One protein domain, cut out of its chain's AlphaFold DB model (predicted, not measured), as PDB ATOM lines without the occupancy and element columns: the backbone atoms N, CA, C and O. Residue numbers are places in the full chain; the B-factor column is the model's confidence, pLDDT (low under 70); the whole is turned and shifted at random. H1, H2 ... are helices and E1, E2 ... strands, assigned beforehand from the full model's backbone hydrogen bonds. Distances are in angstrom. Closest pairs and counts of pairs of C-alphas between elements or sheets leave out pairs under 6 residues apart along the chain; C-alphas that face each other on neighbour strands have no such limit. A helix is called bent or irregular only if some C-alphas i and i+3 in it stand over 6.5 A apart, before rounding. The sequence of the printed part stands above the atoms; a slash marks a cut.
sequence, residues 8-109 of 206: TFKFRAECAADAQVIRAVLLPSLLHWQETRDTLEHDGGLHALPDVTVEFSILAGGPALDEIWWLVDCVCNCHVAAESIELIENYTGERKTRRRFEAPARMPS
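AT A GLANCE: This is residues 8 to 109 of the 206 residues of an uncharacterized protein of Polaromonas sp. C04 (UniProt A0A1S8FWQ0). A twisted sheet, E1 E5 E2, has helix H1 over one face, and a thin hairpin of E3 and E4 makes the length, its residues 41 to 46 sticking out free. H2 packs on H1 off the sheet, and residues 74 to 109 follow with no named element. The printed part has 102 residues, with two named helices and five named strands in the order E1 H1 E2 E3 E4 E5 H2 along the chain, both sheets antiparallel, and the class is mixed, helices and strands. The whole is compact, with a radius of gyration of the C-alphas of 14.1 A, yet elongated, spanning 51 by 28 by 25 A.

HOW THE PARTS SIT: E1, residues 8 to 13, is the antiparallel neighbour of E5, residues 52 to 58, with N 11 and O 54 2.9 A apart. H1, residues 16 to 29, is on the sheet at a height of 8.5 A, in two layers, helix over sheet; it runs along the strands, at 1 degrees to E5 on the local plane. E1, H1 and E2, residues 30 to 36, form a split strand-helix-strand unit, E5 between its strands, with a right-handed crossover. E2 and E5 are antiparallel, with N 34 and O 55 2.8 A apart. E2 runs on into E3, residues 39 to 42, at 13 degrees. E3 and E4, residues 45 to 48, form a hairpin, with N 40 and O 47 2.8 A apart. H2, residues 65 to 73, touches residues 22 to 26 of H1 alone, at a steep tilt of 51 degrees, opposite ways; the closest C-alphas, of Ile 22 and Val 72, are 6.7 A apart. Every O i to N i+4 pair is within hydrogen-bond range in H2, 8 of 10 in H1.

IN THESE COORDINATES: E1 begins at C-alpha 8 (28.727, 84.232, 43.539). H1 measures 20.2 A and is irregular, C-alphas 25 and 28 being 7.7 A apart. E5 measures 18.9 A, E2 17.3 A. H2 ends at C-alpha 73 (26.796, 93.535, 60.576).

THE WHOLE: The C-alphas farthest apart, of Gly 44 and Ser 109, are 51.4 A apart. The printed part has no cut, and no link is long. Residues 86 to 87 pair antiparallel with residues 9 to 10 of E1. Residue 81 is under 70 in pLDDT.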
ATOM      1  N   THR A   8      30.111  83.772  43.607       96.69
ATOM      2  CA  THR A   8      28.727  84.232  43.539       96.69
ATOM      3  C   THR A   8      28.011  83.881  44.831       96.69
ATOM      4  O   THR A   8      28.097  82.767  45.345       96.69
ATOM      5  N   PHE A   9      27.301  84.866  45.347       96.88
ATOM      6  CA  PHE A   9      26.551  84.813  46.580       96.88
ATOM      7  C   PHE A   9      25.099  85.165  46.307       96.88
ATOM      8  O   PHE A   9      24.764  85.820  45.313       96.88
ATOM      9  N   LYS A  10      24.238  84.767  47.232       97.12
ATOM     10  CA  LYS A  10      22.816  85.061  47.175       97.12
ATOM     11  C   LYS A  10      22.291  85.387  48.563       97.12
ATOM     12  O   LYS A  10      22.766  84.827  49.549       97.12
ATOM     13  N   PHE A  11      21.355  86.328  48.642       95.19
ATOM     14  CA  PHE A  11      20.689  86.699  49.890       95.19
ATOM     15  C   PHE A  11      19.274  87.217  49.654       95.19
ATOM     16  O   PHE A  11      18.897  87.531  48.526       95.19
ATOM     17  N   ARG A  12      18.492  87.329  50.732       92.88
ATOM     18  CA  ARG A  12      17.154  87.933  50.711       92.88
ATOM     19  C   ARG A  12      17.128  89.171  51.599       92.88
ATOM     20  O   ARG A  12      17.417  89.091  52.790       92.88
ATOM     21  N   ALA A  13      16.773  90.308  51.016       91.69
ATOM     22  CA  ALA A  13      16.443  91.528  51.735       91.69
ATOM     23  C   ALA A  13      14.932  91.618  51.965       91.69
ATOM     24  O   ALA A  13      14.152  91.179  51.123       91.69
ATOM     25  N   GLU A  14      14.527  92.242  53.067       89.56
ATOM     26  CA  GLU A  14      13.118  92.564  53.345       89.56
ATOM     27  C   GLU A  14      12.594  93.691  52.446       89.56
ATOM     28  O   GLU A  14      11.408  93.775  52.147       89.56
ATOM     29  N   CYS A  15      13.483  94.572  51.980       89.56
ATOM     30  CA  CYS A  15      13.104  95.619  51.046       89.56
ATOM     31  C   CYS A  15      14.238  96.017  50.097       89.56
ATOM     32  O   CYS A  15      15.421  95.737  50.309       89.56
ATOM     33  N   ALA A  16      13.874  96.759  49.052       88.81
ATOM     34  CA  ALA A  16      14.828  97.293  48.086       88.81
ATOM     35  C   ALA A  16      15.866  98.234  48.717       88.81
ATOM     36  O   ALA A  16      17.010  98.273  48.271       88.81
ATOM     37  N   ALA A  17      15.485  98.996  49.749       89.00
ATOM     38  CA  ALA A  17      16.404  99.922  50.406       89.00
ATOM     39  C   ALA A  17      17.550  99.170  51.096       89.00
ATOM     40  O   ALA A  17      18.712  99.525  50.895       89.00
ATOM     41  N   ASP A  18      17.235  98.092  51.815       91.25
ATOM     42  CA  ASP A  18      18.222  97.235  52.471       91.25
ATOM     43  C   ASP A  18      19.203  96.641  51.450       91.25
ATOM     44  O   ASP A  18      20.421  96.760  51.607       91.25
ATOM     45  N   ALA A  19      18.683  96.102  50.339       92.94
ATOM     46  CA  ALA A  19      19.499  95.588  49.240       92.94
ATOM     47  C   ALA A  19      20.472  96.652  48.693       92.94
ATOM     48  O   ALA A  19      21.663  96.377  48.523       92.94
ATOM     49  N   GLN A  20      20.015  97.895  48.481       91.25
ATOM     50  CA  GLN A  20      20.886  98.978  48.002       91.25
ATOM     51  C   GLN A  20      21.973  99.374  49.006       91.25
ATOM     52  O   GLN A  20      23.065  99.775  48.590       91.25
ATOM     53  N   VAL A  21      21.707  99.289  50.312       90.62
ATOM     54  CA  VAL A  21      22.727  99.580  51.327       90.62
ATOM     55  C   VAL A  21      23.826  98.520  51.288       90.62
ATOM     56  O   VAL A  21      25.004  98.878  51.249       90.62
ATOM     57  N   ILE A  22      23.465  97.236  51.191       94.06
ATOM     58  CA  ILE A  22      24.445  96.148  51.035       94.06
ATOM     59  C   ILE A  22      25.238  96.307  49.737       94.06
ATOM     60  O   ILE A  22      26.470  96.230  49.748       94.06
ATOM     61  N   ARG A  23      24.561  96.638  48.630       94.94
ATOM     62  CA  ARG A  23      25.220  96.932  47.353       94.94
ATOM     63  C   ARG A  23      26.287  98.009  47.500       94.94
ATOM     64  O   ARG A  23      27.374  97.871  46.954       94.94
ATOM     65  N   ALA A  24      25.991  99.083  48.232       92.06
ATOM     66  CA  ALA A  24      26.921 100.190  48.429       92.06
ATOM     67  C   ALA A  24      28.171  99.781  49.223       92.06
ATOM     68  O   ALA A  24      29.266 100.243  48.902       92.06
ATOM     69  N   VAL A  25      28.010  98.912  50.226       94.38
ATOM     70  CA  VAL A  25      29.117  98.359  51.023       94.38
ATOM     71  C   VAL A  25      30.039  97.502  50.156       94.38
ATOM     72  O   VAL A  25      31.259  97.649  50.230       94.38
ATOM     73  N   LEU A  26      29.462  96.648  49.307       95.44
ATOM     74  CA  LEU A  26      30.202  95.688  48.480       95.44
ATOM     75  C   LEU A  26      30.688  96.264  47.144       95.44
ATOM     76  O   LEU A  26      31.526  95.653  46.484       95.44
ATOM     77  N   LEU A  27      30.211  97.454  46.762       93.81
ATOM     78  CA  LEU A  27      30.470  98.093  45.470       93.81
ATOM     79  C   LEU A  27      31.944  98.081  45.014       93.81
ATOM     80  O   LEU A  27      32.160  97.866  43.825       93.81
ATOM     81  N   PRO A  28      32.961  98.290  45.880       93.62
ATOM     82  CA  PRO A  28      34.365  98.261  45.454       93.62
ATOM     83  C   PRO A  28      34.822  96.937  44.843       93.62
ATOM     84  O   PRO A  28      35.733  96.932  44.019       93.62
ATOM     85  N   SER A  29      34.215  95.829  45.261       94.06
ATOM     86  CA  SER A  29      34.593  94.478  44.845       94.06
ATOM     87  C   SER A  29      33.501  93.796  44.019       94.06
ATOM     88  O   SER A  29      33.667  92.647  43.616       94.06
ATOM     89  N   LEU A  30      32.386  94.488  43.780       93.69
ATOM     90  CA  LEU A  30      31.198  93.961  43.131       93.69
ATOM     91  C   LEU A  30      31.387  93.868  41.613       93.69
ATOM     92  O   LEU A  30      31.681  94.864  40.955       93.69
ATOM     93  N   LEU A  31      31.167  92.677  41.060       92.94
ATOM     94  CA  LEU A  31      31.186  92.419  39.621       92.94
ATOM     95  C   LEU A  31      29.784  92.444  39.019       92.94
ATOM     96  O   LEU A  31      29.536  93.157  38.051       92.94
ATOM     97  N   HIS A  32      28.892  91.624  39.570       94.50
ATOM     98  CA  HIS A  32      27.535  91.414  39.071       94.50
ATOM     99  C   HIS A  32      26.551  91.618  40.215       94.50
ATOM    100  O   HIS A  32      26.876  91.338  41.368       94.50
ATOM    101  N   TRP A  33      25.367  92.131  39.890       95.88
ATOM    102  CA  TRP A  33      24.294  92.375  40.844       95.88
ATOM    103  C   TRP A  33      22.949  92.265  40.142       95.88
ATOM    104  O   TRP A  33      22.674  93.035  39.218       95.88
ATOM    105  N   GLN A  34      22.119  91.339  40.602       96.44
ATOM    106  CA  GLN A  34      20.796  91.082  40.064       96.44
ATOM    107  C   GLN A  34      19.781  91.022  41.204       96.44
ATOM    108  O   GLN A  34      19.946  90.269  42.160       96.44
ATOM    109  N   GLU A  35      18.717  91.811  41.083       94.62
ATOM    110  CA  GLU A  35      17.586  91.832  42.011       94.62
ATOM    111  C   GLU A  35      16.395  91.137  41.360       94.62
ATOM    112  O   GLU A  35      16.038  91.442  40.223       94.62
ATOM    113  N   THR A  36      15.766  90.222  42.088       93.44
ATOM    114  CA  THR A  36      14.525  89.557  41.691       93.44
ATOM    115  C   THR A  36      13.471  89.818  42.754       93.44
ATOM    116  O   THR A  36      13.759  89.737  43.952       93.44
ATOM    117  N   ARG A  37      12.256  90.153  42.317       91.75
ATOM    118  CA  ARG A  37      11.099  90.344  43.192       91.75
ATOM    119  C   ARG A  37      10.008  89.382  42.792       91.75
ATOM    120  O   ARG A  37       9.668  89.294  41.612       91.75
ATOM    121  N   ASP A  38       9.458  88.719  43.790       86.06
ATOM    122  CA  ASP A  38       8.314  87.852  43.594       86.06
ATOM    123  C   ASP A  38       7.038  88.688  43.477       86.06
ATOM    124  O   ASP A  38       6.932  89.807  43.993       86.06
ATOM    125  N   THR A  39       6.055  88.132  42.779       89.06
ATOM    126  CA  THR A  39       4.719  88.718  42.660       89.06
ATOM    127  C   THR A  39       3.699  87.737  43.210       89.06
ATOM    128  O   THR A  39       3.859  86.525  43.074       89.06
ATOM    129  N   LEU A  40       2.670  88.266  43.861       86.75
ATOM    130  CA  LEU A  40       1.561  87.512  44.419       86.75
ATOM    131  C   LEU A  40       0.270  87.959  43.738       86.75
ATOM    132  O   LEU A  40      -0.004  89.155  43.648       86.75
ATOM    133  N   GLU A  41      -0.536  87.001  43.298       92.44
ATOM    134  CA  GLU A  41      -1.900  87.278  42.862       92.44
ATOM    135  C   GLU A  41      -2.827  87.360  44.084       92.44
ATOM    136  O   GLU A  41      -2.915  86.421  44.877       92.44
ATOM    137  N   HIS A  42      -3.502  88.497  44.253       84.31
ATOM    138  CA  HIS A  42      -4.466  88.730  45.325       84.31
ATOM    139  C   HIS A  42      -5.592  89.638  44.817       84.31
ATOM    140  O   HIS A  42      -5.329  90.683  44.218       84.31
ATOM    141  N   ASP A  43      -6.843  89.216  45.022       90.00
ATOM    142  CA  ASP A  43      -8.059  89.892  44.545       90.00
ATOM    143  C   ASP A  43      -8.060  90.209  43.035       90.00
ATOM    144  O   ASP A  43      -8.522  91.260  42.594       90.00
ATOM    145  N   GLY A  44      -7.516  89.297  42.219       90.44
ATOM    146  CA  GLY A  44      -7.437  89.450  40.759       90.44
ATOM    147  C   GLY A  44      -6.397  90.471  40.277       90.44
ATOM    148  O   GLY A  44      -6.345  90.773  39.084       90.44
ATOM    149  N   GLY A  45      -5.571  91.006  41.183       86.25
ATOM    150  CA  GLY A  45      -4.428  91.862  40.872       86.25
ATOM    151  C   GLY A  45      -3.095  91.178  41.173       86.25
ATOM    152  O   GLY A  45      -2.989  90.381  42.105       86.25
ATOM    153  N   LEU A  46      -2.060  91.516  40.401       86.25
ATOM    154  CA  LEU A  46      -0.676  91.134  40.689       86.25
ATOM    155  C   LEU A  46      -0.017  92.205  41.560       86.25
ATOM    156  O   LEU A  46       0.120  93.357  41.147       86.25
ATOM    157  N   HIS A  47       0.431  91.809  42.748       83.56
ATOM    158  CA  HIS A  47       1.107  92.675  43.709       83.56
ATOM    159  C   HIS A  47       2.563  92.247  43.844       83.56
ATOM    160  O   HIS A  47       2.854  91.071  44.053       83.56
ATOM    161  N   ALA A  48       3.494  93.190  43.734       84.00
ATOM    162  CA  ALA A  48       4.899  92.904  43.995       84.00
ATOM    163  C   ALA A  48       5.122  92.750  45.504       84.00
ATOM    164  O   ALA A  48       4.710  93.613  46.283       84.00
ATOM    165  N   LEU A  49       5.800  91.678  45.908       85.81
ATOM    166  CA  LEU A  49       6.230  91.529  47.292       85.81
ATOM    167  C   LEU A  49       7.364  92.528  47.598       85.81
ATOM    168  O   LEU A  49       8.143  92.878  46.704       85.81
ATOM    169  N   PRO A  50       7.445  93.033  48.845       84.88
ATOM    170  CA  PRO A  50       8.471  94.002  49.231       84.88
ATOM    171  C   PRO A  50       9.873  93.381  49.247       84.88
ATOM    172  O   PRO A  50      10.849  94.063  48.919       84.88
ATOM    173  N   ASP A  51       9.945  92.094  49.585       88.62
ATOM    174  CA  ASP A  51      11.176  91.327  49.673       88.62
ATOM    175  C   ASP A  51      11.905  91.270  48.330       88.62
ATOM    176  O   ASP A  51      11.310  91.144  47.256       88.62
ATOM    177  N   VAL A  52      13.232  91.320  48.402       91.44
ATOM    178  CA  VAL A  52      14.104  91.273  47.231       91.44
ATOM    179  C   VAL A  52      15.106  90.148  47.410       91.44
ATOM    180  O   VAL A  52      15.895  90.151  48.354       91.44
ATOM    181  N   THR A  53      15.112  89.206  46.474       94.00
ATOM    182  CA  THR A  53      16.187  88.220  46.372       94.00
ATOM    183  C   THR A  53      17.293  88.804  45.512       94.00
ATOM    184  O   THR A  53      17.044  89.287  44.408       94.00
ATOM    185  N   VAL A  54      18.518  88.768  46.017       95.75
ATOM    186  CA  VAL A  54      19.679  89.343  45.348       95.75
ATOM    187  C   VAL A  54      20.701  88.263  45.073       95.75
ATOM    188  O   VAL A  54      21.114  87.555  45.987       95.75
ATOM    189  N   GLU A  55      21.151  88.202  43.829       97.25
ATOM    190  CA  GLU A  55      22.304  87.424  43.400       97.25
ATOM    191  C   GLU A  55      23.434  88.378  43.018       97.25
ATOM    192  O   GLU A  55      23.217  89.377  42.324       97.25
ATOM    193  N   PHE A  56      24.643  88.113  43.503       96.94
ATOM    194  CA  PHE A  56      25.775  88.989  43.242       96.94
ATOM    195  C   PHE A  56      27.099  88.239  43.199       96.94
ATOM    196  O   PHE A  56      27.267  87.217  43.856       96.94
ATOM    197  N   SER A  57      28.068  88.785  42.471       96.69
ATOM    198  CA  SER A  57      29.405  88.194  42.355       96.69
ATOM    199  C   SER A  57      30.484  89.174  42.786       96.69
ATOM    200  O   SER A  57      30.397  90.370  42.496       96.69
ATOM    201  N   ILE A  58      31.523  88.662  43.439       95.25
ATOM    202  CA  ILE A  58      32.662  89.433  43.941       95.25
ATOM    203  C   ILE A  58      33.933  89.092  43.146       95.25
ATOM    204  O   ILE A  58      34.145  87.944  42.756       95.25
ATOM    205  N   LEU A  59      34.767  90.107  42.894       93.31
ATOM    206  CA  LEU A  59      36.093  89.992  42.273       93.31
ATOM    207  C   LEU A  59      37.010  89.010  43.021       93.31
ATOM    208  O   LEU A  59      36.990  88.952  44.251       93.31
ATOM    209  N   ALA A  60      37.916  88.349  42.292       89.38
ATOM    210  CA  ALA A  60      39.065  87.671  42.894       89.38
ATOM    211  C   ALA A  60      39.842  88.644  43.803       89.38
ATOM    212  O   ALA A  60      40.299  89.694  43.347       89.38
ATOM    213  N   GLY A  61      39.986  88.302  45.087       89.44
ATOM    214  CA  GLY A  61      40.622  89.161  46.096       89.44
ATOM    215  C   GLY A  61      39.688  90.174  46.774       89.44
ATOM    216  O   GLY A  61      40.154  90.983  47.575       89.44
ATOM    217  N   GLY A  62      38.387  90.142  46.471       94.12
ATOM    218  CA  GLY A  62      37.362  90.807  47.273       94.12
ATOM    219  C   GLY A  62      37.087  90.084  48.602       94.12
ATOM    220  O   GLY A  62      37.761  89.101  48.919       94.12
ATOM    221  N   PRO A  63      36.111  90.568  49.392       96.56
ATOM    222  CA  PRO A  63      35.798  89.977  50.686       96.56
ATOM    223  C   PRO A  63      35.257  88.549  50.540       96.56
ATOM    224  O   PRO A  63      34.400  88.281  49.694       96.56
ATOM    225  N   ALA A  64      35.734  87.650  51.397       96.19
ATOM    226  CA  ALA A  64      35.171  86.314  51.566       96.19
ATOM    227  C   ALA A  64      33.817  86.361  52.306       96.19
ATOM    228  O   ALA A  64      33.410  87.400  52.821       96.19
ATOM    229  N   LEU A  65      33.095  85.235  52.368       95.31
ATOM    230  CA  LEU A  65      31.752  85.173  52.969       95.31
ATOM    231  C   LEU A  65      31.717  85.669  54.425       95.31
ATOM    232  O   LEU A  65      30.844  86.446  54.806       95.31
ATOM    233  N   ASP A  66      32.694  85.255  55.227       96.19
ATOM    234  CA  ASP A  66      32.844  85.662  56.624       96.19
ATOM    235  C   ASP A  66      33.118  87.162  56.793       96.19
ATOM    236  O   ASP A  66      32.629  87.792  57.736       96.19
ATOM    237  N   GLU A  67      33.864  87.741  55.858       97.12
ATOM    238  CA  GLU A  67      34.123  89.175  55.771       97.12
ATOM    239  C   GLU A  67      32.894  89.957  55.298       97.12
ATOM    240  O   GLU A  67      32.615  91.037  55.824       97.12
ATOM    241  N   ILE A  68      32.120  89.410  54.351       96.38
ATOM    242  CA  ILE A  68      30.841  89.982  53.913       96.38
ATOM    243  C   ILE A  68      29.871  90.043  55.093       96.38
ATOM    244  O   ILE A  68      29.291  91.101  55.341       96.38
ATOM    245  N   TRP A  69      29.730  88.959  55.863       95.19
ATOM    246  CA  TRP A  69      28.887  88.948  57.062       95.19
ATOM    247  C   TRP A  69      29.289  90.034  58.056       95.19
ATOM    248  O   TRP A  69      28.430  90.769  58.541       95.19
ATOM    249  N   TRP A  70      30.590  90.188  58.311       96.00
ATOM    250  CA  TRP A  70      31.085  91.227  59.208       96.00
ATOM    251  C   TRP A  70      30.792  92.640  58.683       96.00
ATOM    252  O   TRP A  70      30.355  93.506  59.438       96.00
ATOM    253  N   LEU A  71      30.997  92.881  57.384       95.62
ATOM    254  CA  LEU A  71      30.701  94.166  56.744       95.62
ATOM    255  C   LEU A  71      29.208  94.511  56.806       95.62
ATOM    256  O   LEU A  71      28.858  95.668  57.043       95.62
ATOM    257  N   VAL A  72      28.334  93.521  56.614       93.50
ATOM    258  CA  VAL A  72      26.878  93.688  56.717       93.50
ATOM    259  C   VAL A  72      26.450  93.944  58.163       93.50
ATOM    260  O   VAL A  72      25.608  94.809  58.394       93.50
ATOM    261  N   ASP A  73      27.074  93.294  59.150       92.88
ATOM    262  CA  ASP A  73      26.796  93.535  60.576       92.88
ATOM    263  C   ASP A  73      27.080  94.980  61.015       92.88
ATOM    264  O   ASP A  73      26.454  95.482  61.956       92.88
ATOM    265  N   CYS A  74      27.999  95.672  60.333       92.06
ATOM    266  CA  CYS A  74      28.262  97.094  60.560       92.06
ATOM    267  C   CYS A  74      27.121  98.013  60.104       92.06
ATOM    268  O   CYS A  74      27.110  99.192  60.468       92.06
ATOM    269  N   VAL A  75      26.177  97.521  59.303       89.56
ATOM    270  CA  VAL A  75      25.064  98.324  58.802       89.56
ATOM    271  C   VAL A  75      23.944  98.368  59.845       89.56
ATOM    272  O   VAL A  75      23.236  97.395  60.108       89.56
ATOM    273  N   CYS A  76      23.754  99.537  60.453       82.94
ATOM    274  CA  CYS A  76      22.620  99.782  61.340       82.94
ATOM    275  C   CYS A  76      21.305  99.864  60.550       82.94
ATOM    276  O   CYS A  76      21.288 100.386  59.439       82.94
ATOM    277  N   ASN A  77      20.205  99.404  61.158       80.31
ATOM    278  CA  ASN A  77      18.845  99.486  60.604       80.31
ATOM    279  C   ASN A  77      18.677  98.875  59.200       80.31
ATOM    280  O   ASN A  77      17.861  99.351  58.421       80.31
ATOM    281  N   CYS A  78      19.467  97.851  58.883       82.19
ATOM    282  CA  CYS A  78      19.303  97.054  57.678       82.19
ATOM    283  C   CYS A  78      18.614  95.745  58.052       82.19
ATOM    284  O   CYS A  78      19.124  95.015  58.909       82.19
ATOM    285  N   HIS A  79      17.480  95.450  57.418       77.44
ATOM    286  CA  HIS A  79      16.745  94.198  57.636       77.44
ATOM    287  C   HIS A  79      17.230  93.068  56.718       77.44
ATOM    288  O   HIS A  79      16.581  92.034  56.565       77.44
ATOM    289  N   VAL A  80      18.427  93.222  56.143       71.88
ATOM    290  CA  VAL A  80      19.193  92.074  55.668       71.88
ATOM    291  C   VAL A  80      19.819  91.403  56.877       71.88
ATOM    292  O   VAL A  80      20.778  91.905  57.465       71.88
ATOM    293  N   ALA A  81      19.311  90.227  57.230       65.75
ATOM    294  CA  ALA A  81      20.070  89.350  58.095       65.75
ATOM    295  C   ALA A  81      21.290  88.889  57.288       65.75
ATOM    296  O   ALA A  81      21.131  88.186  56.285       65.75
ATOM    297  N   ALA A  82      22.499  89.283  57.706       77.44
ATOM    298  CA  ALA A  82      23.754  88.730  57.183       77.44
ATOM    299  C   ALA A  82      23.685  87.192  57.090       77.44
ATOM    300  O   ALA A  82      24.191  86.590  56.157       77.44
ATOM    301  N   GLU A  83      22.938  86.593  58.013       76.94
ATOM    302  CA  GLU A  83      22.513  85.196  58.107       76.94
ATOM    303  C   GLU A  83      21.900  84.573  56.845       76.94
ATOM    304  O   GLU A  83      21.913  83.355  56.720       76.94
ATOM    305  N   SER A  84      21.324  85.379  55.950       88.69
ATOM    306  CA  SER A  84      20.741  84.912  54.685       88.69
ATOM    307  C   SER A  84      21.725  84.961  53.516       88.69
ATOM    308  O   SER A  84      21.398  84.481  52.434       88.69
ATOM    309  N   ILE A  85      22.900  85.578  53.704       93.12
ATOM    310  CA  ILE A  85      23.941  85.651  52.681       93.12
ATOM    311  C   ILE A  85      24.689  84.328  52.677       93.12
ATOM    312  O   ILE A  85      25.330  83.976  53.667       93.12
ATOM    313  N   GLU A  86      24.647  83.629  51.551       94.50
ATOM    314  CA  GLU A  86      25.340  82.359  51.353       94.50
ATOM    315  C   GLU A  86      25.953  82.291  49.954       94.50
ATOM    316  O   GLU A  86      25.641  83.097  49.076       94.50
ATOM    317  N   LEU A  87      26.844  81.322  49.748       94.31
ATOM    318  CA  LEU A  87      27.263  80.929  48.404       94.31
ATOM    319  C   LEU A  87      26.045  80.457  47.608       94.31
ATOM    320  O   LEU A  87      25.165  79.801  48.169       94.31
ATOM    321  N   ILE A  88      25.993  80.777  46.314       93.75
ATOM    322  CA  ILE A  88      24.819  80.488  45.481       93.75
ATOM    323  C   ILE A  88      24.453  78.997  45.471       93.75
ATOM    324  O   ILE A  88      23.275  78.659  45.533       93.75
ATOM    325  N   GLU A  89      25.447  78.109  45.473       93.19
ATOM    326  CA  GLU A  89      25.262  76.657  45.502       93.19
ATOM    327  C   GLU A  89      24.679  76.128  46.822       93.19
ATOM    328  O   GLU A  89      24.120  75.035  46.845       93.19
ATOM    329  N   ASN A  90      24.791  76.898  47.907       93.00
ATOM    330  CA  ASN A  90      24.315  76.519  49.237       93.00
ATOM    331  C   ASN A  90      23.047  77.278  49.651       93.00
ATOM    332  O   ASN A  90      22.494  76.985  50.707       93.00
ATOM    333  N   TYR A  91      22.597  78.239  48.841       93.25
ATOM    334  CA  TYR A  91      21.538  79.164  49.212       93.25
ATOM    335  C   TYR A  91      20.180  78.467  49.348       93.25
ATOM    336  O   TYR A  91      19.592  78.004  48.370       93.25
ATOM    337  N   THR A  92      19.651  78.474  50.569       89.12
ATOM    338  CA  THR A  92      18.324  77.917  50.899       89.12
ATOM    339  C   THR A  92      17.227  78.979  51.007       89.12
ATOM    340  O   THR A  92      16.043  78.659  50.946       89.12
ATOM    341  N   GLY A  93      17.603  80.250  51.180       84.44
ATOM    342  CA  GLY A  93      16.676  81.345  51.485       84.44
ATOM    343  C   GLY A  93      16.196  81.393  52.939       84.44
ATOM    344  O   GLY A  93      15.472  82.323  53.302       84.44
ATOM    345  N   GLU A  94      16.611  80.442  53.779       85.12
ATOM    346  CA  GLU A  94      16.300  80.428  55.207       85.12
ATOM    347  C   GLU A  94      17.189  81.403  55.994       85.12
ATOM    348  O   GLU A  94      18.324  81.703  55.619       85.12
ATOM    349  N   ARG A  95      16.670  81.913  57.117       82.56
ATOM    350  CA  ARG A  95      17.428  82.765  58.044       82.56
ATOM    351  C   ARG A  95      18.019  81.900  59.154       82.56
ATOM    352  O   ARG A  95      17.279  81.236  59.877       82.56
ATOM    353  N   LYS A  96      19.340  81.934  59.318       82.25
ATOM    354  CA  LYS A  96      20.043  81.240  60.406       82.25
ATOM    355  C   LYS A  96      20.290  82.181  61.573       82.25
ATOM    356  O   LYS A  96      21.132  83.055  61.451       82.25
ATOM    357  N   THR A  97      19.657  81.962  62.721       81.44
ATOM    358  CA  THR A  97      19.855  82.827  63.895       81.44
ATOM    359  C   THR A  97      21.336  82.964  64.275       81.44
ATOM    360  O   THR A  97      21.993  81.973  64.595       81.44
ATOM    361  N   ARG A  98      21.846  84.198  64.280       85.44
ATOM    362  CA  ARG A  98      23.219  84.566  64.638       85.44
ATOM    363  C   ARG A  98      23.231  85.941  65.308       85.44
ATOM    364  O   ARG A  98      22.494  86.854  64.942       85.44
ATOM    365  N   ARG A  99      24.105  86.157  66.289       87.56
ATOM    366  CA  ARG A  99      24.326  87.509  66.819       87.56
ATOM    367  C   ARG A  99      25.245  88.300  65.888       87.56
ATOM    368  O   ARG A  99      26.141  87.755  65.247       87.56
ATOM    369  N   ARG A 100      25.060  89.622  65.829       89.19
ATOM    370  CA  ARG A 100      25.965  90.501  65.069       89.19
ATOM    371  C   ARG A 100      27.409  90.304  65.527       89.19
ATOM    372  O   ARG A 100      27.670  90.262  66.728       89.19
ATOM    373  N   PHE A 101      28.319  90.216  64.565       91.81
ATOM    374  CA  PHE A 101      29.751  89.963  64.736       91.81
ATOM    375  C   PHE A 101      30.106  88.614  65.373       91.81
ATOM    376  O   PHE A 101      31.276  88.369  65.659       91.81
ATOM    377  N   GLU A 102      29.130  87.732  65.591       92.06
ATOM    378  CA  GLU A 102      29.401  86.381  66.067       92.06
ATOM    379  C   GLU A 102      30.066  85.552  64.968       92.06
ATOM    380  O   GLU A 102      29.825  85.758  63.769       92.06
ATOM    381  N   ALA A 103      30.888  84.594  65.395       88.56
ATOM    382  CA  ALA A 103      31.474  83.609  64.506       88.56
ATOM    383  C   ALA A 103      30.381  82.962  63.633       88.56
ATOM    384  O   ALA A 103      29.272  82.709  64.106       88.56
ATOM    385  N   PRO A 104      30.672  82.689  62.357       92.31
ATOM    386  CA  PRO A 104      31.987  82.768  61.710       92.31
ATOM    387  C   PRO A 104      32.373  84.148  61.139       92.31
ATOM    388  O   PRO A 104      33.377  84.218  60.442       92.31
ATOM    389  N   ALA A 105      31.635  85.239  61.395       94.00
ATOM    390  CA  ALA A 105      31.985  86.542  60.819       94.00
ATOM    391  C   ALA A 105      33.368  87.032  61.265       94.00
ATOM    392  O   ALA A 105      33.725  86.974  62.444       94.00
ATOM    393  N   ARG A 106      34.134  87.568  60.312       96.69
ATOM    394  CA  ARG A 106      35.519  87.990  60.521       96.69
ATOM    395  C   ARG A 106      35.741  89.384  59.968       96.69
ATOM    396  O   ARG A 106      35.340  89.694  58.855       96.69
ATOM    397  N   MET A 107      36.421  90.225  60.743       97.06
ATOM    398  CA  MET A 107      36.756  91.569  60.284       97.06
ATOM    399  C   MET A 107      37.643  91.495  59.031       97.06
ATOM    400  O   MET A 107      38.678  90.823  59.083       97.06
ATOM    401  N   PRO A 108      37.287  92.203  57.945       97.00
ATOM    402  CA  PRO A 108      38.092  92.217  56.737       97.00
ATOM    403  C   PRO A 108      39.420  92.942  56.936       97.00
ATOM    404  O   PRO A 108      39.655  93.641  57.932       97.00
ATOM    405  N   SER A 109      40.287  92.840  55.931       97.12
ATOM    406  CA  SER A 109      41.506  93.647  55.878       97.12
ATOM    407  C   SER A 109      41.199  95.150  56.011       97.12
ATOM    408  O   SER A 109      40.159  95.659  55.580       97.12
TER     409      SER A 109